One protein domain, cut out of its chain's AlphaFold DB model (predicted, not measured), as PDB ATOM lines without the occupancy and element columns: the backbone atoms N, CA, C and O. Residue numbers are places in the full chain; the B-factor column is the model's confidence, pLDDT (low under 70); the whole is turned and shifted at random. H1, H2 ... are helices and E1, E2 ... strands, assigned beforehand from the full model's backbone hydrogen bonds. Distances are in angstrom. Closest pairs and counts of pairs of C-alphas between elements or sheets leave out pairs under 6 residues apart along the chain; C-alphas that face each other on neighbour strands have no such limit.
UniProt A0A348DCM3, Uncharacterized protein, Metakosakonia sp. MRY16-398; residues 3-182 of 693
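What this domain is: This is residues 3 to 182 of the 693 residues of an uncharacterized protein of Metakosakonia sp. MRY16-398 (UniProt A0A348DCM3). A strongly twisted sheet of six strands makes the middle of three layers, with H6 and H7 over one face and H2 over the other. A long loop, residues 11 to 40, leads from H1 to E1, pairing briefly with E3 on the way. The printed part has 180 residues, with seven named helices and six named strands in the order H1 E1 E2 H2 E3 H3 H4 E4 H5 H6 E5 H7 E6, class mixed. The sheet, ordered E1 E6 E2 E5 E4 E3, is mixed. The whole is compact, with a radius of gyration of the C-alphas of 14.7 A and spans of 41 by 38 by 29 A.

Where its parts are: Find C-alpha 5 at (-32.257, -10.590, -31.572), where H1, residues 5 to 10, begins. Next come E1, residues 41 to 44, E2, residues 57 to 61, and H2, residues 68 to 79, 16.4 A long. E3 is residues 82 to 85, H3 96 to 103, H4 107 to 112, E4 117 to 120 and H5 122 to 126. From C-alpha 131 at (-30.615, -41.646, -36.026), H6 runs 21.0 A to residue 145. E5, residues 152 to 156, spans 13.3 A, and H7, residues 158 to 171, 19.0 A. E6, residues 178 to 181, ends at (-38.892, -17.108, -36.288).

How they stand to each other: Within hydrogen-bond range, look for N 43 and O 180, 3.0 A, between antiparallel E1 and E6; the parallel pairs have N 179 and O 59, 2.8 A, for E6 and E2, N 58 and O 152, 2.8 A, for E2 and E5, N 119 and O 153, 2.8 A, for E5 and E4, and N 84 and O 118, 2.8 A, for E4 and E3. Strand-helix-strand units, parallel neighbours joined through helices, are E3, H3 H4, E4 and E4, H5 H6, E5; split ones, with strands between, are E2, H2, E3 and E5, H7, E6; these crossovers are right-handed. H2 lies over E5 and E4 at a height over the sheet of 8.0 A, and H7 over E2 and E5 on the opposite face at 9.5 A. H6 touches H7, closest at the C-alphas of Ser 142 and Leu 168, 6.6 A, a steep tilt of 65 degrees, and touches H3 at those of Ile 98 and Val 144, 6.2 A. H3 and H4 only just touch, with 3 pairs of C-alphas within 8 A, and only at the corner. H5 touches H7 at the C-alphas of Asp 123 and Ile 160, 5.8 A, and H1 touches H2 at those of Ser 9 and Thr 79, 6.2 A. In the seven helices every O i to N i+4 pair is within hydrogen-bond range.

The domain as a whole: The two C-alphas farthest apart, of Asp 20 and Asn 47, are 41.1 A apart. The printed part has no cut; the links H1 to E1 and E1 to E2 are long. Look for pLDDT under 70 at residues 19, 30 to 35 and 63 to 65.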
ATOM      1  N   TYR A   3     -39.971 -11.522 -28.790       86.31
ATOM      2  CA  TYR A   3     -38.557 -11.281 -28.535       86.31
ATOM      3  C   TYR A   3     -37.867 -10.823 -29.819       86.31
ATOM      4  O   TYR A   3     -38.307 -11.102 -30.937       86.31
ATOM      5  N   LYS A   4     -36.751 -10.124 -29.662       85.88
ATOM      6  CA  LYS A   4     -35.866  -9.682 -30.736       85.88
ATOM      7  C   LYS A   4     -34.491 -10.313 -30.572       85.88
ATOM      8  O   LYS A   4     -34.135 -10.834 -29.516       85.88
ATOM      9  N   ILE A   5     -33.670 -10.188 -31.614       86.31
ATOM     10  CA  ILE A   5     -32.257 -10.590 -31.572       86.31
ATOM     11  C   ILE A   5     -31.511  -9.991 -30.367       86.31
ATOM     12  O   ILE A   5     -30.622 -10.638 -29.821       86.31
ATOM     13  N   ASP A   6     -31.884  -8.784 -29.930       86.75
ATOM     14  CA  ASP A   6     -31.273  -8.091 -28.790       86.75
ATOM     15  C   ASP A   6     -31.514  -8.823 -27.470       86.75
ATOM     16  O   ASP A   6     -30.592  -8.941 -26.664       86.75
ATOM     17  N   ASP A   7     -32.713  -9.375 -27.289       89.19
ATOM     18  CA  ASP A   7     -33.084 -10.117 -26.086       89.19
ATOM     19  C   ASP A   7     -32.285 -11.423 -25.991       89.19
ATOM     20  O   ASP A   7     -31.743 -11.754 -24.938       89.19
ATOM     21  N   ILE A   8     -32.115 -12.121 -27.119       89.31
ATOM     22  CA  ILE A   8     -31.290 -13.335 -27.188       89.31
ATOM     23  C   ILE A   8     -29.799 -13.002 -27.032       89.31
ATOM     24  O   ILE A   8     -29.074 -13.698 -26.323       89.31
ATOM     25  N   SER A   9     -29.330 -11.911 -27.644       88.75
ATOM     26  CA  SER A   9     -27.933 -11.465 -27.543       88.75
ATOM     27  C   SER A   9     -27.549 -11.095 -26.110       88.75
ATOM     28  O   SER A   9     -26.406 -11.306 -25.706       88.75
ATOM     29  N   ALA A  10     -28.491 -10.566 -25.322       89.81
ATOM     30  CA  ALA A  10     -28.254 -10.201 -23.927       89.81
ATOM     31  C   ALA A  10     -27.836 -11.407 -23.063       89.81
ATOM     32  O   ALA A  10     -27.004 -11.253 -22.161       89.81
ATOM     33  N   LEU A  11     -28.320 -12.612 -23.397       88.38
ATOM     34  CA  LEU A  11     -27.939 -13.874 -22.744       88.38
ATOM     35  C   LEU A  11     -26.465 -14.248 -22.979       88.38
ATOM     36  O   LEU A  11     -25.910 -15.071 -22.254       88.38
ATOM     37  N   LEU A  12     -25.822 -13.622 -23.969       90.00
ATOM     38  CA  LEU A  12     -24.428 -13.832 -24.362       90.00
ATOM     39  C   LEU A  12     -23.548 -12.594 -24.096       90.00
ATOM     40  O   LEU A  12     -22.432 -12.509 -24.594       90.00
ATOM     41  N   SER A  13     -24.004 -11.643 -23.274       83.31
ATOM     42  CA  SER A  13     -23.321 -10.358 -23.015       83.31
ATOM     43  C   SER A  13     -21.905 -10.448 -22.412       83.31
ATOM     44  O   SER A  13     -21.180  -9.456 -22.409       83.31
ATOM     45  N   GLY A  14     -21.494 -11.617 -21.907       82.19
ATOM     46  CA  GLY A  14     -20.143 -11.881 -21.388       82.19
ATOM     47  C   GLY A  14     -19.213 -12.632 -22.347       82.19
ATOM     48  O   GLY A  14     -18.133 -13.043 -21.926       82.19
ATOM     49  N   VAL A  15     -19.642 -12.868 -23.589       90.38
ATOM     50  CA  VAL A  15     -18.864 -13.562 -24.623       90.38
ATOM     51  C   VAL A  15     -17.866 -12.605 -25.282       90.38
ATOM     52  O   VAL A  15     -18.137 -11.418 -25.469       90.38
ATOM     53  N   HIS A  16     -16.688 -13.123 -25.623       86.81
ATOM     54  CA  HIS A  16     -15.647 -12.417 -26.362       86.81
ATOM     55  C   HIS A  16     -15.324 -13.133 -27.672       86.81
ATOM     56  O   HIS A  16     -15.419 -14.357 -27.763       86.81
ATOM     57  N   VAL A  17     -14.899 -12.347 -28.662       84.88
ATOM     58  CA  VAL A  17     -14.475 -12.842 -29.974       84.88
ATOM     59  C   VAL A  17     -13.229 -13.713 -29.829       84.88
ATOM     60  O   VAL A  17     -12.274 -13.335 -29.149       84.88
ATOM     61  N   VAL A  18     -13.229 -14.855 -30.511       81.94
ATOM     62  CA  VAL A  18     -12.054 -15.717 -30.676       81.94
ATOM     63  C   VAL A  18     -11.466 -15.423 -32.055       81.94
ATOM     64  O   VAL A  18     -12.039 -15.849 -33.045       81.94
ATOM     65  N   SER A  19     -10.372 -14.661 -32.138       69.62
ATOM     66  CA  SER A  19      -9.804 -14.186 -33.417       69.62
ATOM     67  C   SER A  19      -8.615 -14.992 -33.943       69.62
ATOM     68  O   SER A  19      -8.214 -14.798 -35.086       69.62
ATOM     69  N   ASP A  20      -8.031 -15.862 -33.120       75.19
ATOM     70  CA  ASP A  20      -6.715 -16.460 -33.398       75.19
ATOM     71  C   ASP A  20      -6.801 -17.824 -34.111       75.19
ATOM     72  O   ASP A  20      -5.775 -18.448 -34.380       75.19
ATOM     73  N   ASN A  21      -8.015 -18.280 -34.439       81.81
ATOM     74  CA  ASN A  21      -8.269 -19.587 -35.037       81.81
ATOM     75  C   ASN A  21      -8.681 -19.476 -36.508       81.81
ATOM     76  O   ASN A  21      -9.426 -18.576 -36.891       81.81
ATOM     77  N   GLU A  22      -8.234 -20.436 -37.319       83.06
ATOM     78  CA  GLU A  22      -8.627 -20.544 -38.725       83.06
ATOM     79  C   GLU A  22     -10.024 -21.164 -38.880       83.06
ATOM     80  O   GLU A  22     -10.396 -22.112 -38.177       83.06
ATOM     81  N   ASP A  23     -10.783 -20.637 -39.841       87.31
ATOM     82  CA  ASP A  23     -12.076 -21.188 -40.243       87.31
ATOM     83  C   ASP A  23     -11.890 -22.558 -40.918       87.31
ATOM     84  O   ASP A  23     -10.993 -22.751 -41.742       87.31
ATOM     85  N   GLY A  24     -12.761 -23.521 -40.615       85.25
ATOM     86  CA  GLY A  24     -12.669 -24.855 -41.209       85.25
ATOM     87  C   GLY A  24     -13.599 -25.899 -40.595       85.25
ATOM     88  O   GLY A  24     -13.964 -25.826 -39.419       85.25
ATOM     89  N   ASP A  25     -13.969 -26.894 -41.410       85.44
ATOM     90  CA  ASP A  25     -14.862 -28.007 -41.037       85.44
ATOM     91  C   ASP A  25     -16.196 -27.536 -40.420       85.44
ATOM     92  O   ASP A  25     -16.677 -28.080 -39.433       85.44
ATOM     93  N   GLY A  26     -16.762 -26.453 -40.960       88.25
ATOM     94  CA  GLY A  26     -18.001 -25.845 -40.467       88.25
ATOM     95  C   GLY A  26     -17.837 -24.879 -39.290       88.25
ATOM     96  O   GLY A  26     -18.801 -24.204 -38.950       88.25
ATOM     97  N   TRP A  27     -16.648 -24.747 -38.700       92.19
ATOM     98  CA  TRP A  27     -16.383 -23.791 -37.620       92.19
ATOM     99  C   TRP A  27     -15.885 -22.462 -38.183       92.19
ATOM    100  O   TRP A  27     -14.891 -22.443 -38.909       92.19
ATOM    101  N   PHE A  28     -16.551 -21.374 -37.810       90.62
ATOM    102  CA  PHE A  28     -16.240 -20.015 -38.234       90.62
ATOM    103  C   PHE A  28     -16.029 -19.101 -37.024       90.62
ATOM    104  O   PHE A  28     -16.836 -19.070 -36.086       90.62
ATOM    105  N   PHE A  29     -14.929 -18.360 -37.078       86.88
ATOM    106  CA  PHE A  29     -14.434 -17.437 -36.055       86.88
ATOM    107  C   PHE A  29     -14.413 -15.988 -36.552       86.88
ATOM    108  O   PHE A  29     -14.463 -15.049 -35.756       86.88
ATOM    109  N   SER A  30     -14.353 -15.810 -37.872       69.06
ATOM    110  CA  SER A  30     -14.368 -14.514 -38.543       69.06
ATOM    111  C   SER A  30     -15.735 -13.816 -38.443       69.06
ATOM    112  O   SER A  30     -16.788 -14.453 -38.420       69.06
ATOM    113  N   GLN A  31     -15.714 -12.478 -38.368       67.62
ATOM    114  CA  GLN A  31     -16.914 -11.640 -38.346       67.62
ATOM    115  C   GLN A  31     -17.063 -10.880 -39.660       67.62
ATOM    116  O   GLN A  31     -16.230 -10.035 -39.976       67.62
ATOM    117  N   ASP A  32     -18.176 -11.103 -40.350       64.31
ATOM    118  CA  ASP A  32     -18.630 -10.261 -41.458       64.31
ATOM    119  C   ASP A  32     -19.991  -9.675 -41.077       64.31
ATOM    120  O   ASP A  32     -21.039 -10.277 -41.322       64.31
ATOM    121  N   LEU A  33     -19.980  -8.512 -40.417       58.47
ATOM    122  CA  LEU A  33     -21.202  -7.779 -40.074       58.47
ATOM    123  C   LEU A  33     -21.953  -7.422 -41.358       58.47
ATOM    124  O   LEU A  33     -21.439  -6.665 -42.187       58.47
ATOM    125  N   THR A  34     -23.185  -7.917 -41.520       63.56
ATOM    126  CA  THR A  34     -23.998  -7.502 -42.660       63.56
ATOM    127  C   THR A  34     -24.730  -6.209 -42.314       63.56
ATOM    128  O   THR A  34     -25.570  -6.137 -41.421       63.56
ATOM    129  N   THR A  35     -24.449  -5.141 -43.057       63.78
ATOM    130  CA  THR A  35     -25.159  -3.854 -42.925       63.78
ATOM    131  C   THR A  35     -26.631  -3.938 -43.348       63.78
ATOM    132  O   THR A  35     -27.421  -3.034 -43.075       63.78
ATOM    133  N   ASN A  36     -27.016  -5.045 -43.988       71.88
ATOM    134  CA  ASN A  36     -28.295  -5.230 -44.667       71.88
ATOM    135  C   ASN A  36     -29.254  -6.177 -43.922       71.88
ATOM    136  O   ASN A  36     -30.270  -6.583 -44.485       71.88
ATOM    137  N   TYR A  37     -28.976  -6.518 -42.661       83.56
ATOM    138  CA  TYR A  37     -29.858  -7.360 -41.852       83.56
ATOM    139  C   TYR A  37     -31.146  -6.637 -41.433       83.56
ATOM    140  O   TYR A  37     -31.102  -5.505 -40.945       83.56
ATOM    141  N   VAL A  38     -32.302  -7.288 -41.585       86.00
ATOM    142  CA  VAL A  38     -33.577  -6.858 -40.983       86.00
ATOM    143  C   VAL A  38     -33.817  -7.689 -39.722       86.00
ATOM    144  O   VAL A  38     -33.843  -8.915 -39.839       86.00
ATOM    145  N   PRO A  39     -33.989  -7.062 -38.540       84.69
ATOM    146  CA  PRO A  39     -34.238  -7.779 -37.294       84.69
ATOM    147  C   PRO A  39     -35.408  -8.752 -37.408       84.69
ATOM    148  O   PRO A  39     -36.520  -8.360 -37.749       84.69
ATOM    149  N   ALA A  40     -35.141 -10.019 -37.103       84.19
ATOM    150  CA  ALA A  40     -36.165 -11.046 -37.019       84.19
ATOM    151  C   ALA A  40     -36.907 -10.945 -35.680       84.19
ATOM    152  O   ALA A  40     -36.292 -10.703 -34.634       84.19
ATOM    153  N   ARG A  41     -38.221 -11.165 -35.724       89.00
ATOM    154  CA  ARG A  41     -39.058 -11.327 -34.534       89.00
ATOM    155  C   ARG A  41     -39.095 -12.802 -34.159       89.00
ATOM    156  O   ARG A  41     -39.136 -13.670 -35.030       89.00
ATOM    157  N   LEU A  42     -39.025 -13.061 -32.864       90.12
ATOM    158  CA  LEU A  42     -39.008 -14.393 -32.287       90.12
ATOM    159  C   LEU A  42     -40.186 -14.527 -31.330       90.12
ATOM    160  O   LEU A  42     -40.406 -13.651 -30.494       90.12
ATOM    161  N   SER A  43     -40.922 -15.623 -31.410       89.38
ATOM    162  CA  SER A  43     -41.952 -15.963 -30.430       89.38
ATOM    163  C   SER A  43     -41.537 -17.212 -29.669       89.38
ATOM    164  O   SER A  43     -40.988 -18.147 -30.238       89.38
ATOM    165  N   LEU A  44     -41.740 -17.218 -28.351       89.12
ATOM    166  CA  LEU A  44     -41.520 -18.429 -27.560       89.12
ATOM    167  C   LEU A  44     -42.635 -19.434 -27.875       89.12
ATOM    168  O   LEU A  44     -43.814 -19.088 -27.768       89.12
ATOM    169  N   ASN A  45     -42.263 -20.660 -28.232       87.06
ATOM    170  CA  ASN A  45     -43.203 -21.721 -28.551       87.06
ATOM    171  C   ASN A  45     -43.889 -22.220 -27.270       87.06
ATOM    172  O   ASN A  45     -43.245 -22.743 -26.363       87.06
ATOM    173  N   GLU A  46     -45.211 -22.061 -27.189       81.19
ATOM    174  CA  GLU A  46     -45.978 -22.400 -25.981       81.19
ATOM    175  C   GLU A  46     -46.110 -23.914 -25.748       81.19
ATOM    176  O   GLU A  46     -46.340 -24.343 -24.618       81.19
ATOM    177  N   ASN A  47     -45.952 -24.727 -26.798       80.19
ATOM    178  CA  ASN A  47     -46.095 -26.182 -26.719       80.19
ATOM    179  C   ASN A  47     -44.783 -26.881 -26.335       80.19
ATOM    180  O   ASN A  47     -44.816 -27.972 -25.772       80.19
ATOM    181  N   LEU A  48     -43.640 -26.261 -26.635       81.31
ATOM    182  CA  LEU A  48     -42.303 -26.787 -26.357       81.31
ATOM    183  C   LEU A  48     -41.704 -26.019 -25.177       81.31
ATOM    184  O   LEU A  48     -40.939 -25.064 -25.329       81.31
ATOM    185  N   THR A  49     -42.131 -26.411 -23.978       70.06
ATOM    186  CA  THR A  49     -41.893 -25.659 -22.743       70.06
ATOM    187  C   THR A  49     -40.416 -25.619 -22.342       70.06
ATOM    188  O   THR A  49     -39.725 -26.635 -22.362       70.06
ATOM    189  N   GLY A  50     -39.959 -24.453 -21.888       74.25
ATOM    190  CA  GLY A  50     -38.653 -24.224 -21.273       74.25
ATOM    191  C   GLY A  50     -38.602 -22.822 -20.669       74.25
ATOM    192  O   GLY A  50     -39.348 -21.941 -21.098       74.25
ATOM    193  N   ASP A  51     -37.751 -22.615 -19.667       81.62
ATOM    194  CA  ASP A  51     -37.521 -21.286 -19.097       81.62
ATOM    195  C   ASP A  51     -36.323 -20.638 -19.795       81.62
ATOM    196  O   ASP A  51     -35.288 -21.278 -19.997       81.62
ATOM    197  N   ILE A  52     -36.452 -19.369 -20.169       84.69
ATOM    198  CA  ILE A  52     -35.332 -18.598 -20.718       84.69
ATOM    199  C   ILE A  52     -34.273 -18.412 -19.631       84.69
ATOM    200  O   ILE A  52     -33.072 -18.522 -19.901       84.69
ATOM    201  N   ASP A  53     -34.714 -18.204 -18.392       81.44
ATOM    202  CA  ASP A  53     -33.817 -18.057 -17.263       81.44
ATOM    203  C   ASP A  53     -33.157 -19.404 -16.937       81.44
ATOM    204  O   ASP A  53     -33.788 -20.412 -16.620       81.44
ATOM    205  N   GLY A  54     -31.828 -19.437 -17.046       83.38
ATOM    206  CA  GLY A  54     -31.045 -20.652 -16.815       83.38
ATOM    207  C   GLY A  54     -31.085 -21.669 -17.960       83.38
ATOM    208  O   GLY A  54     -30.660 -22.812 -17.753       83.38
ATOM    209  N   ALA A  55     -31.559 -21.281 -19.149       90.69
ATOM    210  CA  ALA A  55     -31.454 -22.096 -20.356       90.69
ATOM    211  C   ALA A  55     -29.995 -22.512 -20.611       90.69
ATOM    212  O   ALA A  55     -29.069 -21.702 -20.534       90.69
ATOM    213  N   ARG A  56     -29.780 -23.797 -20.919       93.50
ATOM    214  CA  ARG A  56     -28.454 -24.322 -21.314       93.50
ATOM    215  C   ARG A  56     -28.345 -24.523 -22.814       93.50
ATOM    216  O   ARG A  56     -27.251 -24.451 -23.368       93.50
ATOM    217  N   VAL A  57     -29.481 -24.744 -23.457       96.19
ATOM    218  CA  VAL A  57     -29.614 -24.780 -24.904       96.19
ATOM    219  C   VAL A  57     -30.833 -23.947 -25.270       96.19
ATOM    220  O   VAL A  57     -31.846 -24.032 -24.589       96.19
ATOM    221  N   ILE A  58     -30.745 -23.146 -26.323       95.62
ATOM    222  CA  ILE A  58     -31.882 -22.434 -26.907       95.62
ATOM    223  C   ILE A  58     -32.055 -22.958 -28.320       95.62
ATOM    224  O   ILE A  58     -31.100 -22.963 -29.097       95.62
ATOM    225  N   LEU A  59     -33.261 -23.397 -28.654       95.94
ATOM    226  CA  LEU A  59     -33.578 -23.866 -29.995       95.94
ATOM    227  C   LEU A  59     -34.328 -22.775 -30.747       95.94
ATOM    228  O   LEU A  59     -35.255 -22.172 -30.212       95.94
ATOM    229  N   ILE A  60     -33.928 -22.523 -31.988       94.19
ATOM    230  CA  ILE A  60     -34.582 -21.569 -32.875       94.19
ATOM    231  C   ILE A  60     -35.087 -22.322 -34.103       94.19
ATOM    232  O   ILE A  60     -34.338 -22.774 -34.974       94.19
ATOM    233  N   SER A  61     -36.400 -22.461 -34.123       89.56
ATOM    234  CA  SER A  61     -37.219 -23.113 -35.120       89.56
ATOM    235  C   SER A  61     -37.669 -22.101 -36.165       89.56
ATOM    236  O   SER A  61     -37.962 -20.942 -35.871       89.56
ATOM    237  N   ALA A  62     -37.717 -22.534 -37.422       77.88
ATOM    238  CA  ALA A  62     -38.440 -21.782 -38.430       77.88
ATOM    239  C   ALA A  62     -38.823 -22.625 -39.647       77.88
ATOM    240  O   ALA A  62     -38.047 -23.517 -40.032       77.88
ATOM    241  N   PRO A  63     -39.912 -22.275 -40.357       67.88
ATOM    242  CA  PRO A  63     -40.173 -22.781 -41.698       67.88
ATOM    243  C   PRO A  63     -38.966 -22.581 -42.632       67.88
ATOM    244  O   PRO A  63     -38.038 -21.798 -42.368       67.88
ATOM    245  N   GLY A  64     -38.922 -23.333 -43.731       63.09
ATOM    246  CA  GLY A  64     -37.850 -23.197 -44.716       63.09
ATOM    247  C   GLY A  64     -37.686 -21.738 -45.162       63.09
ATOM    248  O   GLY A  64     -38.667 -21.056 -45.400       63.09
ATOM    249  N   ALA A  65     -36.440 -21.259 -45.251       59.78
ATOM    250  CA  ALA A  65     -36.064 -20.001 -45.910       59.78
ATOM    251  C   ALA A  65     -36.613 -18.658 -45.358       59.78
ATOM    252  O   ALA A  65     -36.494 -17.648 -46.045       59.78
ATOM    253  N   VAL A  66     -37.040 -18.581 -44.093       73.75
ATOM    254  CA  VAL A  66     -37.369 -17.297 -43.419       73.75
ATOM    255  C   VAL A  66     -36.159 -16.522 -42.855       73.75
ATOM    256  O   VAL A  66     -36.326 -15.495 -42.213       73.75
ATOM    257  N   GLY A  67     -34.925 -16.994 -43.082       77.62
ATOM    258  CA  GLY A  67     -33.704 -16.277 -42.673       77.62
ATOM    259  C   GLY A  67     -32.937 -16.842 -41.468       77.62
ATOM    260  O   GLY A  67     -32.112 -16.123 -40.916       77.62
ATOM    261  N   LYS A  68     -33.135 -18.119 -41.095       88.06
ATOM    262  CA  LYS A  68     -32.403 -18.807 -40.001       88.06
ATOM    263  C   LYS A  68     -30.893 -18.553 -40.008       88.06
ATOM    264  O   LYS A  68     -30.381 -17.954 -39.072       88.06
ATOM    265  N   SER A  69     -30.209 -18.904 -41.097       88.19
ATOM    266  CA  SER A  69     -28.752 -18.742 -41.188       88.19
ATOM    267  C   SER A  69     -28.293 -17.288 -41.176       88.19
ATOM    268  O   SER A  69     -27.186 -16.991 -40.737       88.19
ATOM    269  N   VAL A  70     -29.141 -16.360 -41.630       88.81
ATOM    270  CA  VAL A  70     -28.851 -14.923 -41.534       88.81
ATOM    271  C   VAL A  70     -28.918 -14.486 -40.072       88.81
ATOM    272  O   VAL A  70     -27.978 -13.868 -39.588       88.81
ATOM    273  N   LEU A  71     -29.974 -14.870 -39.345       90.12
ATOM    274  CA  LEU A  71     -30.102 -14.594 -37.914       90.12
ATOM    275  C   LEU A  71     -28.972 -15.253 -37.101       90.12
ATOM    276  O   LEU A  71     -28.412 -14.603 -36.224       90.12
ATOM    277  N   ALA A  72     -28.599 -16.496 -37.410       91.75
ATOM    278  CA  ALA A  72     -27.518 -17.204 -36.728       91.75
ATOM    279  C   ALA A  72     -26.171 -16.473 -36.873       91.75
ATOM    280  O   ALA A  72     -25.482 -16.241 -35.879       91.75
ATOM    281  N   ARG A  73     -25.826 -16.040 -38.094       90.81
ATOM    282  CA  ARG A  73     -24.601 -15.266 -38.356       90.81
ATOM    283  C   ARG A  73     -24.631 -13.899 -37.692       90.81
ATOM    284  O   ARG A  73     -23.646 -13.508 -37.077       90.81
ATOM    285  N   GLU A  74     -25.756 -13.197 -37.759       90.44
ATOM    286  CA  GLU A  74     -25.897 -11.889 -37.115       90.44
ATOM    287  C   GLU A  74     -25.787 -11.969 -35.598       90.44
ATOM    288  O   GLU A  74     -25.111 -11.150 -34.977       90.44
ATOM    289  N   LEU A  75     -26.367 -13.003 -34.992       90.62
ATOM    290  CA  LEU A  75     -26.217 -13.258 -33.568       90.62
ATOM    291  C   LEU A  75     -24.759 -13.582 -33.214       90.62
ATOM    292  O   LEU A  75     -24.251 -13.099 -32.200       90.62
ATOM    293  N   SER A  76     -24.056 -14.327 -34.071       91.81
ATOM    294  CA  SER A  76     -22.625 -14.617 -33.910       91.81
ATOM    295  C   SER A  76     -21.779 -13.354 -33.965       91.81
ATOM    296  O   SER A  76     -21.013 -13.083 -33.041       91.81
ATOM    297  N   ASN A  77     -21.983 -12.534 -34.995       88.94
ATOM    298  CA  ASN A  77     -21.292 -11.263 -35.190       88.94
ATOM    299  C   ASN A  77     -21.532 -10.312 -34.015       88.94
ATOM    300  O   ASN A  77     -20.598  -9.709 -33.488       88.94
ATOM    301  N   LYS A  78     -22.787 -10.203 -33.569       88.38
ATOM    302  CA  LYS A  78     -23.188  -9.290 -32.500       88.38
ATOM    303  C   LYS A  78     -22.637  -9.682 -31.132       88.38
ATOM    304  O   LYS A  78     -22.341  -8.804 -30.326       88.38
ATOM    305  N   THR A  79     -22.524 -10.980 -30.861       90.50
ATOM    306  CA  THR A  79     -22.108 -11.497 -29.546       90.50
ATOM    307  C   THR A  79     -20.632 -11.882 -29.483       90.50
ATOM    308  O   THR A  79     -20.099 -12.055 -28.394       90.50
ATOM    309  N   GLY A  80     -19.963 -12.031 -30.628       89.88
ATOM    310  CA  GLY A  80     -18.625 -12.619 -30.704       89.88
ATOM    311  C   GLY A  80     -18.603 -14.135 -30.511       89.88
ATOM    312  O   GLY A  80     -17.536 -14.704 -30.293       89.88
ATOM    313  N   SER A  81     -19.766 -14.789 -30.569       93.25
ATOM    314  CA  SER A  81     -19.865 -16.246 -30.484       93.25
ATOM    315  C   SER A  81     -19.245 -16.923 -31.704       93.25
ATOM    316  O   SER A  81     -19.128 -16.327 -32.775       93.25
ATOM    317  N   ILE A  82     -18.884 -18.191 -31.535       94.75
ATOM    318  CA  ILE A  82     -18.409 -19.064 -32.607       94.75
ATOM    319  C   ILE A  82     -19.619 -19.535 -33.415       94.75
ATOM    320  O   ILE A  82     -20.596 -20.009 -32.827       94.75
ATOM    321  N   TYR A  83     -19.537 -19.447 -34.742       94.62
ATOM    322  CA  TYR A  83     -20.570 -19.939 -35.651       94.62
ATOM    323  C   TYR A  83     -20.183 -21.326 -36.171       94.62
ATOM    324  O   TYR A  83     -19.160 -21.492 -36.831       94.62
ATOM    325  N   LEU A  84     -20.998 -22.331 -35.865       94.94
ATOM    326  CA  LEU A  84     -20.852 -23.701 -36.334       94.94
ATOM    327  C   LEU A  84     -21.941 -24.006 -37.367       94.94
ATOM    328  O   LEU A  84     -23.088 -24.260 -37.011       94.94
ATOM    329  N   ASP A  85     -21.582 -23.998 -38.647       93.75
ATOM    330  CA  ASP A  85     -22.471 -24.349 -39.755       93.75
ATOM    331  C   ASP A  85     -22.381 -25.847 -40.036       93.75
ATOM    332  O   ASP A  85     -21.438 -26.328 -40.680       93.75
ATOM    333  N   LEU A  86     -23.380 -26.595 -39.568       92.81
ATOM    334  CA  LEU A  86     -23.367 -28.038 -39.725       92.81
ATOM    335  C   LEU A  86     -23.443 -28.456 -41.193       92.81
ATOM    336  O   LEU A  86     -22.903 -29.512 -41.504       92.81
ATOM    337  N   SER A  87     -23.988 -27.645 -42.111       85.38
ATOM    338  CA  SER A  87     -24.039 -27.966 -43.552       85.38
ATOM    339  C   SER A  87     -22.656 -28.217 -44.165       85.38
ATOM    340  O   SER A  87     -22.518 -28.988 -45.113       85.38
ATOM    341  N   LYS A  88     -21.613 -27.616 -43.579       87.19
ATOM    342  CA  LYS A  88     -20.217 -27.710 -44.028       87.19
ATOM    343  C   LYS A  88     -19.364 -28.664 -43.194       87.19
ATOM    344  O   LYS A  88     -18.200 -28.875 -43.531       87.19
ATOM    345  N   ALA A  89     -19.914 -29.222 -42.118       85.44
ATOM    346  CA  ALA A  89     -19.226 -30.211 -41.300       85.44
ATOM    347  C   ALA A  89     -19.033 -31.516 -42.086       85.44
ATOM    348  O   ALA A  89     -19.968 -32.006 -42.733       85.44
ATOM    349  N   SER A  90     -17.824 -32.078 -42.018       75.75
ATOM    350  CA  SER A  90     -17.443 -33.319 -42.709       75.75
ATOM    351  C   SER A  90     -18.006 -34.584 -42.053       75.75
ATOM    352  O   SER A  90     -18.293 -35.562 -42.739       75.75
ATOM    353  N   SER A  91     -18.185 -34.575 -40.730       80.38
ATOM    354  CA  SER A  91     -18.791 -35.667 -39.964       80.38
ATOM    355  C   SER A  91     -19.547 -35.107 -38.765       80.38
ATOM    356  O   SER A  91     -19.136 -34.101 -38.198       80.38
ATOM    357  N   ILE A  92     -20.666 -35.733 -38.393       83.75
ATOM    358  CA  ILE A  92     -21.492 -35.313 -37.256       83.75
ATOM    359  C   ILE A  92     -21.878 -36.576 -36.486       83.75
ATOM    360  O   ILE A  92     -22.575 -37.441 -37.007       83.75
ATOM    361  N   ALA A  93     -21.354 -36.704 -35.271       88.25
ATOM    362  CA  ALA A  93     -21.578 -37.834 -34.376       88.25
ATOM    363  C   ALA A  93     -21.237 -37.424 -32.932       88.25
ATOM    364  O   ALA A  93     -20.969 -36.252 -32.641       88.25
ATOM    365  N   GLY A  94     -21.193 -38.399 -32.025       86.56
ATOM    366  CA  GLY A  94     -20.738 -38.186 -30.656       86.56
ATOM    367  C   GLY A  94     -19.334 -37.576 -30.575       86.56
ATOM    368  O   GLY A  94     -18.434 -37.899 -31.348       86.56
ATOM    369  N   ASN A  95     -19.143 -36.713 -29.578       90.94
ATOM    370  CA  ASN A  95     -17.925 -35.943 -29.311       90.94
ATOM    371  C   ASN A  95     -17.531 -34.900 -30.374       90.94
ATOM    372  O   ASN A  95     -16.422 -34.363 -30.305       90.94
ATOM    373  N   TYR A  96     -18.391 -34.599 -31.347       93.06
ATOM    374  CA  TYR A  96     -18.079 -33.614 -32.380       93.06
ATOM    375  C   TYR A  96     -17.865 -32.201 -31.810       93.06
ATOM    376  O   TYR A  96     -16.874 -31.539 -32.125       93.06
ATOM    377  N   VAL A  97     -18.746 -31.745 -30.917       94.25
ATOM    378  CA  VAL A  97     -18.677 -30.401 -30.329       94.25
ATOM    379  C   VAL A  97     -17.556 -30.329 -29.302       94.25
ATOM    380  O   VAL A  97     -16.719 -29.425 -29.362       94.25
ATOM    381  N   ILE A  98     -17.492 -31.286 -28.369       94.38
ATOM    382  CA  ILE A  98     -16.442 -31.276 -27.341       94.38
ATOM    383  C   ILE A  98     -15.048 -31.460 -27.951       94.38
ATOM    384  O   ILE A  98     -14.101 -30.790 -27.534       94.38
ATOM    385  N   GLY A  99     -14.927 -32.337 -28.952       92.06
ATOM    386  CA  GLY A  99     -13.698 -32.580 -29.693       92.06
ATOM    387  C   GLY A  99     -13.294 -31.365 -30.518       92.06
ATOM    388  O   GLY A  99     -12.134 -30.970 -30.472       92.06
ATOM    389  N   GLY A 100     -14.243 -30.709 -31.192       91.69
ATOM    390  CA  GLY A 100     -13.997 -29.473 -31.936       91.69
ATOM    391  C   GLY A 100     -13.472 -28.338 -31.054       91.69
ATOM    392  O   GLY A 100     -12.482 -27.698 -31.408       91.69
ATOM    393  N   LEU A 101     -14.063 -28.140 -29.870       92.94
ATOM    394  CA  LEU A 101     -13.582 -27.159 -28.890       92.94
ATOM    395  C   LEU A 101     -12.189 -27.501 -28.345       92.94
ATOM    396  O   LEU A 101     -11.392 -26.596 -28.104       92.94
ATOM    397  N   ALA A 102     -11.891 -28.785 -28.123       92.69
ATOM    398  CA  ALA A 102     -10.588 -29.226 -27.630       92.69
ATOM    399  C   ALA A 102      -9.492 -29.099 -28.699       92.69
ATOM    400  O   ALA A 102      -8.439 -28.542 -28.420       92.69
ATOM    401  N   ASN A 103      -9.759 -29.556 -29.925       90.25
ATOM    402  CA  ASN A 103      -8.802 -29.549 -31.038       90.25
ATOM    403  C   ASN A 103      -8.418 -28.137 -31.493       90.25
ATOM    404  O   ASN A 103      -7.377 -27.959 -32.114       90.25
ATOM    405  N   LYS A 104      -9.276 -27.153 -31.213       89.75
ATOM    406  CA  LYS A 104      -9.050 -25.740 -31.523       89.75
ATOM    407  C   LYS A 104      -8.561 -24.928 -30.311       89.75
ATOM    408  O   LYS A 104      -8.585 -23.703 -30.361       89.75
ATOM    409  N   ASP A 105      -8.192 -25.593 -29.211       91.00
ATOM    410  CA  ASP A 105      -7.715 -24.989 -27.955       91.00
ATOM    411  C   ASP A 105      -8.697 -23.996 -27.283       91.00
ATOM    412  O   ASP A 105      -8.321 -23.158 -26.464       91.00
ATOM    413  N   ILE A 106      -9.999 -24.131 -27.558       93.00
ATOM    414  CA  ILE A 106     -11.067 -23.245 -27.051       93.00
ATOM    415  C   ILE A 106     -11.668 -23.762 -25.740       93.00
ATOM    416  O   ILE A 106     -12.244 -23.001 -24.961       93.00
ATOM    417  N   LEU A 107     -11.545 -25.061 -25.454       93.25
ATOM    418  CA  LEU A 107     -12.229 -25.703 -24.328       93.25
ATOM    419  C   LEU A 107     -12.023 -25.012 -22.954       93.25
ATOM    420  O   LEU A 107     -12.997 -24.924 -22.198       93.25
ATOM    421  N   PRO A 108     -10.833 -24.484 -22.592       93.31
ATOM    422  CA  PRO A 108     -10.670 -23.706 -21.361       93.31
ATOM    423  C   PRO A 108     -11.520 -22.426 -21.336       93.31
ATOM    424  O   PRO A 108     -12.151 -22.139 -20.319       93.31
ATOM    425  N   ALA A 109     -11.579 -21.698 -22.455       92.12
ATOM    426  CA  ALA A 109     -12.393 -20.493 -22.610       92.12
ATOM    427  C   ALA A 109     -13.900 -20.814 -22.608       92.12
ATOM    428  O   ALA A 109     -14.715 -20.051 -22.088       92.12
ATOM    429  N   TRP A 110     -14.287 -21.977 -23.143       94.69
ATOM    430  CA  TRP A 110     -15.663 -22.473 -23.045       94.69
ATOM    431  C   TRP A 110     -16.063 -22.709 -21.587       94.69
ATOM    432  O   TRP A 110     -17.093 -22.220 -21.129       94.69
ATOM    433  N   ASN A 111     -15.218 -23.406 -20.822       94.00
ATOM    434  CA  ASN A 111     -15.505 -23.736 -19.424       94.00
ATOM    435  C   ASN A 111     -15.536 -22.502 -18.501       94.00
ATOM    436  O   ASN A 111     -16.227 -22.520 -17.484       94.00
ATOM    437  N   SER A 112     -14.797 -21.433 -18.822       92.50
ATOM    438  CA  SER A 112     -14.869 -20.161 -18.082       92.50
ATOM    439  C   SER A 112     -16.118 -19.337 -18.432       92.50
ATOM    440  O   SER A 112     -16.466 -18.398 -17.711       92.50
ATOM    441  N   GLY A 113     -16.799 -19.686 -19.527       91.38
ATOM    442  CA  GLY A 113     -17.930 -18.952 -20.077       91.38
ATOM    443  C   GLY A 113     -17.556 -17.622 -20.719       91.38
ATOM    444  O   GLY A 113     -18.380 -16.709 -20.725       91.38
ATOM    445  N   SER A 114     -16.325 -17.502 -21.232       92.00
ATOM    446  CA  SER A 114     -15.871 -16.331 -21.995       92.00
ATOM    447  C   SER A 114     -16.137 -16.446 -23.497       92.00
ATOM    448  O   SER A 114     -15.906 -15.487 -24.224       92.00
ATOM    449  N   VAL A 115     -16.610 -17.602 -23.973       93.38
ATOM    450  CA  VAL A 115     -17.000 -17.828 -25.373       93.38
ATOM    451  C   VAL A 115     -18.432 -18.362 -25.467       93.38
ATOM    452  O   VAL A 115     -18.946 -18.971 -24.519       93.38
ATOM    453  N   GLY A 116     -19.075 -18.115 -26.606       94.31
ATOM    454  CA  GLY A 116     -20.411 -18.597 -26.957       94.31
ATOM    455  C   GLY A 116     -20.368 -19.480 -28.202       94.31
ATOM    456  O   GLY A 116     -19.388 -19.457 -28.948       94.31
ATOM    457  N   LEU A 117     -21.419 -20.274 -28.411       96.19
ATOM    458  CA  LEU A 117     -21.533 -21.190 -29.546       96.19
ATOM    459  C   LEU A 117     -22.934 -21.107 -30.145       96.19
ATOM    460  O   LEU A 117     -23.933 -21.299 -29.446       96.19
ATOM    461  N   ILE A 118     -22.976 -20.857 -31.449       96.44
ATOM    462  CA  ILE A 118     -24.185 -20.847 -32.262       96.44
ATOM    463  C   ILE A 118     -24.039 -21.944 -33.306       96.44
ATOM    464  O   ILE A 118     -23.098 -21.931 -34.091       96.44
ATOM    465  N   ILE A 119     -24.961 -22.895 -33.301       96.62
ATOM    466  CA  ILE A 119     -25.002 -24.036 -34.209       96.62
ATOM    467  C   ILE A 119     -26.128 -23.798 -35.212       96.62
ATOM    468  O   ILE A 119     -27.267 -23.560 -34.823       96.62
ATOM    469  N   ASP A 120     -25.828 -23.865 -36.499       94.44
ATOM    470  CA  ASP A 120     -26.788 -23.667 -37.582       94.44
ATOM    471  C   ASP A 120     -26.904 -24.916 -38.455       94.44
ATOM    472  O   ASP A 120     -26.054 -25.810 -38.411       94.44
ATOM    473  N   SER A 121     -27.965 -24.969 -39.257       90.25
ATOM    474  CA  SER A 121     -28.205 -26.034 -40.235       90.25
ATOM    475  C   SER A 121     -28.397 -27.429 -39.608       90.25
ATOM    476  O   SER A 121     -27.956 -28.429 -40.177       90.25
ATOM    477  N   LEU A 122     -29.074 -27.533 -38.451       92.69
ATOM    478  CA  LEU A 122     -29.354 -28.831 -37.807       92.69
ATOM    479  C   LEU A 122     -30.168 -29.772 -38.708       92.69
ATOM    480  O   LEU A 122     -29.933 -30.979 -38.714       92.69
ATOM    481  N   ASP A 123     -31.085 -29.233 -39.515       86.19
ATOM    482  CA  ASP A 123     -31.832 -30.019 -40.498       86.19
ATOM    483  C   ASP A 123     -30.936 -30.600 -41.600       86.19
ATOM    484  O   ASP A 123     -31.113 -31.749 -41.996       86.19
ATOM    485  N   GLU A 124     -29.908 -29.867 -42.030       84.75
ATOM    486  CA  GLU A 124     -28.937 -30.344 -43.023       84.75
ATOM    487  C   GLU A 124     -27.954 -31.377 -42.448       84.75
ATOM    488  O   GLU A 124     -27.423 -32.231 -43.165       84.75
ATOM    489  N   ALA A 125     -27.701 -31.313 -41.140       87.31
ATOM    490  CA  ALA A 125     -26.987 -32.355 -40.416       87.31
ATOM    491  C   ALA A 125     -27.790 -33.653 -40.392       87.31
ATOM    492  O   ALA A 125     -27.277 -34.699 -40.788       87.31
ATOM    493  N   ARG A 126     -29.060 -33.568 -39.970       85.56
ATOM    494  CA  ARG A 126     -29.948 -34.723 -39.808       85.56
ATOM    495  C   ARG A 126     -30.084 -35.540 -41.092       85.56
ATOM    496  O   ARG A 126     -30.152 -36.763 -41.007       85.56
ATOM    497  N   LEU A 127     -30.068 -34.882 -42.254       78.44
ATOM    498  CA  LEU A 127     -30.181 -35.514 -43.574       78.44
ATOM    499  C   LEU A 127     -28.967 -36.369 -43.969       78.44
ATOM    500  O   LEU A 127     -29.094 -37.256 -44.807       78.44
ATOM    501  N   ARG A 128     -27.793 -36.131 -43.371       81.06
ATOM    502  CA  ARG A 128     -26.540 -36.822 -43.723       81.06
ATOM    503  C   ARG A 128     -26.128 -37.908 -42.730       81.06
ATOM    504  O   ARG A 128     -25.147 -38.605 -42.981       81.06
ATOM    505  N   VAL A 129     -26.846 -38.059 -41.617       84.06
ATOM    506  CA  VAL A 129     -26.462 -38.960 -40.519       84.06
ATOM    507  C   VAL A 129     -27.561 -39.951 -40.146       84.06
ATOM    508  O   VAL A 129     -28.745 -39.730 -40.405       84.06
ATOM    509  N   THR A 130     -27.170 -41.058 -39.510       85.06
ATOM    510  CA  THR A 130     -28.122 -42.015 -38.924       85.06
ATOM    511  C   THR A 130     -28.795 -41.431 -37.680       85.06
ATOM    512  O   THR A 130     -28.262 -40.504 -37.068       85.06
ATOM    513  N   GLN A 131     -29.933 -42.009 -37.276       86.19
ATOM    514  CA  GLN A 131     -30.615 -41.646 -36.026       86.19
ATOM    515  C   GLN A 131     -29.659 -41.723 -34.826       86.19
ATOM    516  O   GLN A 131     -29.497 -40.740 -34.114       86.19
ATOM    517  N   ASP A 132     -28.945 -42.842 -34.675       89.69
ATOM    518  CA  ASP A 132     -27.992 -43.041 -33.575       89.69
ATOM    519  C   ASP A 132     -26.895 -41.964 -33.555       89.69
ATOM    520  O   ASP A 132     -26.556 -41.429 -32.504       89.69
ATOM    521  N   SER A 133     -26.370 -41.586 -34.728       90.94
ATOM    522  CA  SER A 133     -25.325 -40.554 -34.825       90.94
ATOM    523  C   SER A 133     -25.859 -39.165 -34.465       90.94
ATOM    524  O   SER A 133     -25.137 -38.353 -33.881       90.94
ATOM    525  N   PHE A 134     -27.120 -38.887 -34.806       92.31
ATOM    526  CA  PHE A 134     -27.806 -37.648 -34.449       92.31
ATOM    527  C   PHE A 134     -28.069 -37.561 -32.940       92.31
ATOM    528  O   PHE A 134     -27.771 -36.538 -32.321       92.31
ATOM    529  N   GLU A 135     -28.549 -38.646 -32.331       94.12
ATOM    530  CA  GLU A 135     -28.749 -38.745 -30.882       94.12
ATOM    531  C   GLU A 135     -27.425 -38.614 -30.117       94.12
ATOM    532  O   GLU A 135     -27.337 -37.845 -29.159       94.12
ATOM    533  N   ASP A 136     -26.361 -39.272 -30.586       95.25
ATOM    534  CA  ASP A 136     -25.020 -39.154 -30.006       95.25
ATOM    535  C   ASP A 136     -24.469 -37.720 -30.087       95.25
ATOM    536  O   ASP A 136     -23.816 -37.241 -29.150       95.25
ATOM    537  N   PHE A 137     -24.740 -37.011 -31.186       96.06
ATOM    538  CA  PHE A 137     -24.395 -35.598 -31.333       96.06
ATOM    539  C   PHE A 137     -25.159 -34.719 -30.329       96.06
ATOM    540  O   PHE A 137     -24.549 -33.893 -29.646       96.06
ATOM    541  N   LEU A 138     -26.471 -34.914 -30.170       96.94
ATOM    542  CA  LEU A 138     -27.275 -34.156 -29.200       96.94
ATOM    543  C   LEU A 138     -26.898 -34.479 -27.744       96.94
ATOM    544  O   LEU A 138     -26.896 -33.589 -26.886       96.94
ATOM    545  N   LEU A 139     -26.489 -35.716 -27.459       96.12
ATOM    546  CA  LEU A 139     -25.902 -36.090 -26.174       96.12
ATOM    547  C   LEU A 139     -24.589 -35.336 -25.916       96.12
ATOM    548  O   LEU A 139     -24.337 -34.905 -24.786       96.12
ATOM    549  N   ASP A 140     -23.747 -35.162 -26.936       96.62
ATOM    550  CA  ASP A 140     -22.535 -34.348 -26.828       96.62
ATOM    551  C   ASP A 140     -22.868 -32.875 -26.543       96.62
ATOM    552  O   ASP A 140     -22.365 -32.306 -25.573       96.62
ATOM    553  N   VAL A 141     -23.812 -32.286 -27.283       97.00
ATOM    554  CA  VAL A 141     -24.337 -30.931 -27.027       97.00
ATOM    555  C   VAL A 141     -24.835 -30.786 -25.581       97.00
ATOM    556  O   VAL A 141     -24.489 -29.824 -24.889       97.00
ATOM    557  N   SER A 142     -25.593 -31.762 -25.073       96.50
ATOM    558  CA  SER A 142     -26.066 -31.787 -23.680       96.50
ATOM    559  C   SER A 142     -24.910 -31.795 -22.673       96.50
ATOM    560  O   SER A 142     -24.924 -31.051 -21.687       96.50
ATOM    561  N   LYS A 143     -23.861 -32.587 -22.916       95.44
ATOM    562  CA  LYS A 143     -22.670 -32.615 -22.052       95.44
ATOM    563  C   LYS A 143     -21.899 -31.298 -22.105       95.44
ATOM    564  O   LYS A 143     -21.478 -30.810 -21.057       95.44
ATOM    565  N   VAL A 144     -21.722 -30.720 -23.292       96.06
ATOM    566  CA  VAL A 144     -20.976 -29.470 -23.505       96.06
ATOM    567  C   VAL A 144     -21.700 -28.271 -22.893       96.06
ATOM    568  O   VAL A 144     -21.066 -27.474 -22.194       96.06
ATOM    569  N   SER A 145     -23.019 -28.169 -23.079       95.38
ATOM    570  CA  SER A 145     -23.843 -27.072 -22.547       95.38
ATOM    571  C   SER A 145     -23.803 -26.977 -21.018       95.38
ATOM    572  O   SER A 145     -23.808 -25.884 -20.458       95.38
ATOM    573  N   LYS A 146     -23.664 -28.105 -20.307       94.50
ATOM    574  CA  LYS A 146     -23.534 -28.127 -18.837       94.50
ATOM    575  C   LYS A 146     -22.220 -27.518 -18.328       94.50
ATOM    576  O   LYS A 146     -22.133 -27.185 -17.147       94.50
ATOM    577  N   ARG A 147     -21.199 -27.375 -19.184       94.69
ATOM    578  CA  ARG A 147     -19.862 -26.875 -18.805       94.69
ATOM    579  C   ARG A 147     -19.711 -25.360 -18.933       94.69
ATOM    580  O   ARG A 147     -18.749 -24.821 -18.400       94.69
ATOM    581  N   ASN A 148     -20.643 -24.686 -19.604       92.19
ATOM    582  CA  ASN A 148     -20.638 -23.240 -19.803       92.19
ATOM    583  C   ASN A 148     -21.926 -22.642 -19.229       92.19
ATOM    584  O   ASN A 148     -22.993 -23.249 -19.294       92.19
ATOM    585  N   LYS A 149     -21.825 -21.468 -18.604       90.12
ATOM    586  CA  LYS A 149     -22.988 -20.726 -18.095       90.12
ATOM    587  C   LYS A 149     -23.837 -20.122 -19.221       90.12
ATOM    588  O   LYS A 149     -25.022 -19.912 -19.007       90.12
ATOM    589  N   ASN A 150     -23.227 -19.847 -20.372       92.06
ATOM    590  CA  ASN A 150     -23.886 -19.286 -21.544       92.06
ATOM    591  C   ASN A 150     -24.602 -20.408 -22.319       92.06
ATOM    592  O   ASN A 150     -24.026 -21.495 -22.456       92.06
ATOM    593  N   PRO A 151     -25.817 -20.171 -22.844       94.25
ATOM    594  CA  PRO A 151     -26.533 -21.173 -23.623       94.25
ATOM    595  C   PRO A 151     -25.848 -21.458 -24.968       94.25
ATOM    596  O   PRO A 151     -25.285 -20.559 -25.593       94.25
ATOM    597  N   ILE A 152     -25.950 -22.704 -25.438       97.00
ATOM    598  CA  ILE A 152     -25.720 -23.041 -26.854       97.00
ATOM    599  C   ILE A 152     -26.995 -22.706 -27.623       97.00
ATOM    600  O   ILE A 152     -28.074 -23.133 -27.221       97.00
ATOM    601  N   ILE A 153     -26.890 -21.981 -28.732       96.81
ATOM    602  CA  ILE A 153     -28.055 -21.629 -29.556       96.81
ATOM    603  C   ILE A 153     -28.038 -22.485 -30.816       96.81
ATOM    604  O   ILE A 153     -27.014 -22.528 -31.488       96.81
ATOM    605  N   ILE A 154     -29.135 -23.175 -31.135       97.06
ATOM    606  CA  ILE A 154     -29.201 -24.129 -32.249       97.06
ATOM    607  C   ILE A 154     -30.348 -23.771 -33.188       97.06
ATOM    608  O   ILE A 154     -31.483 -23.614 -32.743       97.06
ATOM    609  N   PHE A 155     -30.066 -23.686 -34.484       94.94
ATOM    610  CA  PHE A 155     -31.039 -23.370 -35.525       94.94
ATOM    611  C   PHE A 155     -31.380 -24.596 -36.372       94.94
ATOM    612  O   PHE A 155     -30.506 -25.370 -36.767       94.94
ATOM    613  N   GLY A 156     -32.662 -24.740 -36.706       90.94
ATOM    614  CA  GLY A 156     -33.148 -25.821 -37.556       90.94
ATOM    615  C   GLY A 156     -34.573 -25.586 -38.046       90.94
ATOM    616  O   GLY A 156     -35.253 -24.633 -37.658       90.94
ATOM    617  N   ARG A 157     -35.044 -26.438 -38.956       85.88
ATOM    618  CA  ARG A 157     -36.465 -26.467 -39.333       85.88
ATOM    619  C   ARG A 157     -37.324 -27.050 -38.207       85.88
ATOM    620  O   ARG A 157     -36.842 -27.871 -37.435       85.88
ATOM    621  N   VAL A 158     -38.598 -26.646 -38.176       83.69
ATOM    622  CA  VAL A 158     -39.580 -26.959 -37.118       83.69
ATOM    623  C   VAL A 158     -39.510 -28.422 -36.667       83.69
ATOM    624  O   VAL A 158     -39.170 -28.682 -35.521       83.69
ATOM    625  N   GLY A 159     -39.704 -29.381 -37.581       82.12
ATOM    626  CA  GLY A 159     -39.727 -30.804 -37.218       82.12
ATOM    627  C   GLY A 159     -38.409 -31.343 -36.646       82.12
ATOM    628  O   GLY A 159     -38.430 -32.176 -35.748       82.12
ATOM    629  N   ILE A 160     -37.255 -30.846 -37.111       87.88
ATOM    630  CA  ILE A 160     -35.948 -31.270 -36.571       87.88
ATOM    631  C   ILE A 160     -35.679 -30.627 -35.209       87.88
ATOM    632  O   ILE A 160     -35.064 -31.240 -34.340       87.88
ATOM    633  N   ILE A 161     -36.156 -29.400 -34.999       92.69
ATOM    634  CA  ILE A 161     -36.085 -28.737 -33.697       92.69
ATOM    635  C   ILE A 161     -37.002 -29.418 -32.679       92.69
ATOM    636  O   ILE A 161     -36.582 -29.596 -31.541       92.69
ATOM    637  N   GLU A 162     -38.198 -29.853 -33.074       90.31
ATOM    638  CA  GLU A 162     -39.089 -30.652 -32.223       90.31
ATOM    639  C   GLU A 162     -38.434 -31.975 -31.796       90.31
ATOM    640  O   GLU A 162     -38.440 -32.314 -30.612       90.31
ATOM    641  N   GLU A 163     -37.806 -32.694 -32.734       91.19
ATOM    642  CA  GLU A 163     -37.052 -33.918 -32.433       91.19
ATOM    643  C   GLU A 163     -35.883 -33.638 -31.472       91.19
ATOM    644  O   GLU A 163     -35.721 -34.321 -30.457       91.19
ATOM    645  N   ALA A 164     -35.093 -32.596 -31.746       94.50
ATOM    646  CA  ALA A 164     -33.972 -32.210 -30.894       94.50
ATOM    647  C   ALA A 164     -34.425 -31.771 -29.497       94.50
ATOM    648  O   ALA A 164     -33.765 -32.099 -28.509       94.50
ATOM    649  N   TRP A 165     -35.551 -31.063 -29.400       95.19
ATOM    650  CA  TRP A 165     -36.160 -30.669 -28.134       95.19
ATOM    651  C   TRP A 165     -36.560 -31.894 -27.315       95.19
ATOM    652  O   TRP A 165     -36.205 -31.970 -26.140       95.19
ATOM    653  N   LEU A 166     -37.211 -32.883 -27.936       93.25
ATOM    654  CA  LEU A 166     -37.599 -34.126 -27.269       93.25
ATOM    655  C   LEU A 166     -36.371 -34.845 -26.686       93.25
ATOM    656  O   LEU A 166     -36.364 -35.241 -25.523       93.25
ATOM    657  N   ILE A 167     -35.294 -34.962 -27.464       94.38
ATOM    658  CA  ILE A 167     -34.061 -35.627 -27.022       94.38
ATOM    659  C   ILE A 167     -33.367 -34.824 -25.906       94.38
ATOM    660  O   ILE A 167     -32.994 -35.366 -24.865       94.38
ATOM    661  N   LEU A 168     -33.195 -33.513 -26.080       95.06
ATOM    662  CA  LEU A 168     -32.480 -32.681 -25.112       95.06
ATOM    663  C   LEU A 168     -33.264 -32.497 -23.806       95.06
ATOM    664  O   LEU A 168     -32.679 -32.610 -22.723       95.06
ATOM    665  N   SER A 169     -34.562 -32.216 -23.898       92.62
ATOM    666  CA  SER A 169     -35.415 -31.921 -22.749       92.62
ATOM    667  C   SER A 169     -35.873 -33.193 -22.040       92.62
ATOM    668  O   SER A 169     -35.537 -33.379 -20.872       92.62
ATOM    669  N   GLU A 170     -36.530 -34.123 -22.739       90.44
ATOM    670  CA  GLU A 170     -37.140 -35.299 -22.098       90.44
ATOM    671  C   GLU A 170     -36.114 -36.394 -21.768       90.44
ATOM    672  O   GLU A 170     -36.182 -37.014 -20.706       90.44
ATOM    673  N   ILE A 171     -35.126 -36.632 -22.642       91.12
ATOM    674  CA  ILE A 171     -34.138 -37.709 -22.433       91.12
ATOM    675  C   ILE A 171     -32.940 -37.215 -21.614       91.12
ATOM    676  O   ILE A 171     -32.430 -37.925 -20.742       91.12
ATOM    677  N   HIS A 172     -32.456 -36.001 -21.880       91.88
ATOM    678  CA  HIS A 172     -31.235 -35.479 -21.257       91.88
ATOM    679  C   HIS A 172     -31.457 -34.423 -20.165       91.88
ATOM    680  O   HIS A 172     -30.469 -33.982 -19.551       91.88
ATOM    681  N   ASN A 173     -32.718 -34.079 -19.879       91.56
ATOM    682  CA  ASN A 173     -33.143 -33.154 -18.829       91.56
ATOM    683  C   ASN A 173     -32.436 -31.788 -18.919       91.56
ATOM    684  O   ASN A 173     -31.875 -31.283 -17.942       91.56
ATOM    685  N   ILE A 174     -32.385 -31.233 -20.131       92.81
ATOM    686  CA  ILE A 174     -31.874 -29.890 -20.411       92.81
ATOM    687  C   ILE A 174     -33.036 -28.896 -20.447       92.81
ATOM    688  O   ILE A 174     -34.015 -29.102 -21.160       92.81
ATOM    689  N   ASN A 175     -32.889 -27.774 -19.734       90.94
ATOM    690  CA  ASN A 175     -33.770 -26.626 -19.932       90.94
ATOM    691  C   ASN A 175     -33.513 -26.025 -21.323       90.94
ATOM    692  O   ASN A 175     -32.417 -25.500 -21.576       90.94
ATOM    693  N   CYS A 176     -34.506 -26.172 -22.201       91.94
ATOM    694  CA  CYS A 176     -34.379 -25.965 -23.633       91.94
ATOM    695  C   CYS A 176     -35.596 -25.223 -24.216       91.94
ATOM    696  O   CYS A 176     -36.446 -25.855 -24.839       91.94
ATOM    697  N   PRO A 177     -35.733 -23.903 -23.993       93.31
ATOM    698  CA  PRO A 177     -36.800 -23.131 -24.623       93.31
ATOM    699  C   PRO A 177     -36.651 -23.131 -26.150       93.31
ATOM    700  O   PRO A 177     -35.536 -23.045 -26.682       93.31
ATOM    701  N   VAL A 178     -37.791 -23.191 -26.842       93.94
ATOM    702  CA  VAL A 178     -37.867 -23.136 -28.306       93.94
ATOM    703  C   VAL A 178     -38.477 -21.814 -28.744       93.94
ATOM    704  O   VAL A 178     -39.527 -21.417 -28.246       93.94
ATOM    705  N   PHE A 179     -37.832 -21.147 -29.694       92.25
ATOM    706  CA  PHE A 179     -38.338 -19.936 -30.329       92.25
ATOM    707  C   PHE A 179     -38.662 -20.189 -31.792       92.25
ATOM    708  O   PHE A 179     -37.866 -20.806 -32.494       92.25
ATOM    709  N   ASP A 180     -39.772 -19.643 -32.267       89.12
ATOM    710  CA  ASP A 180     -40.135 -19.625 -33.676       89.12
ATOM    711  C   ASP A 180     -39.748 -18.280 -34.306       89.12
ATOM    712  O   ASP A 180     -40.009 -17.214 -33.742       89.12
ATOM    713  N   ILE A 181     -39.106 -18.315 -35.478       88.62
ATOM    714  CA  ILE A 181     -38.892 -17.108 -36.288       88.62
ATOM    715  C   ILE A 181     -40.202 -16.734 -36.972       88.62
ATOM    716  O   ILE A 181     -40.721 -17.483 -37.804       88.62
ATOM    717  N   GLU A 182     -40.683 -15.537 -36.664       86.50
ATOM    718  CA  GLU A 182     -41.884 -14.968 -37.258       86.50
ATOM    719  C   GLU A 182     -41.637 -14.474 -38.688       86.50
ATOM    720  O   GLU A 182     -40.542 -14.032 -39.052       86.50
TER     721      GLU A 182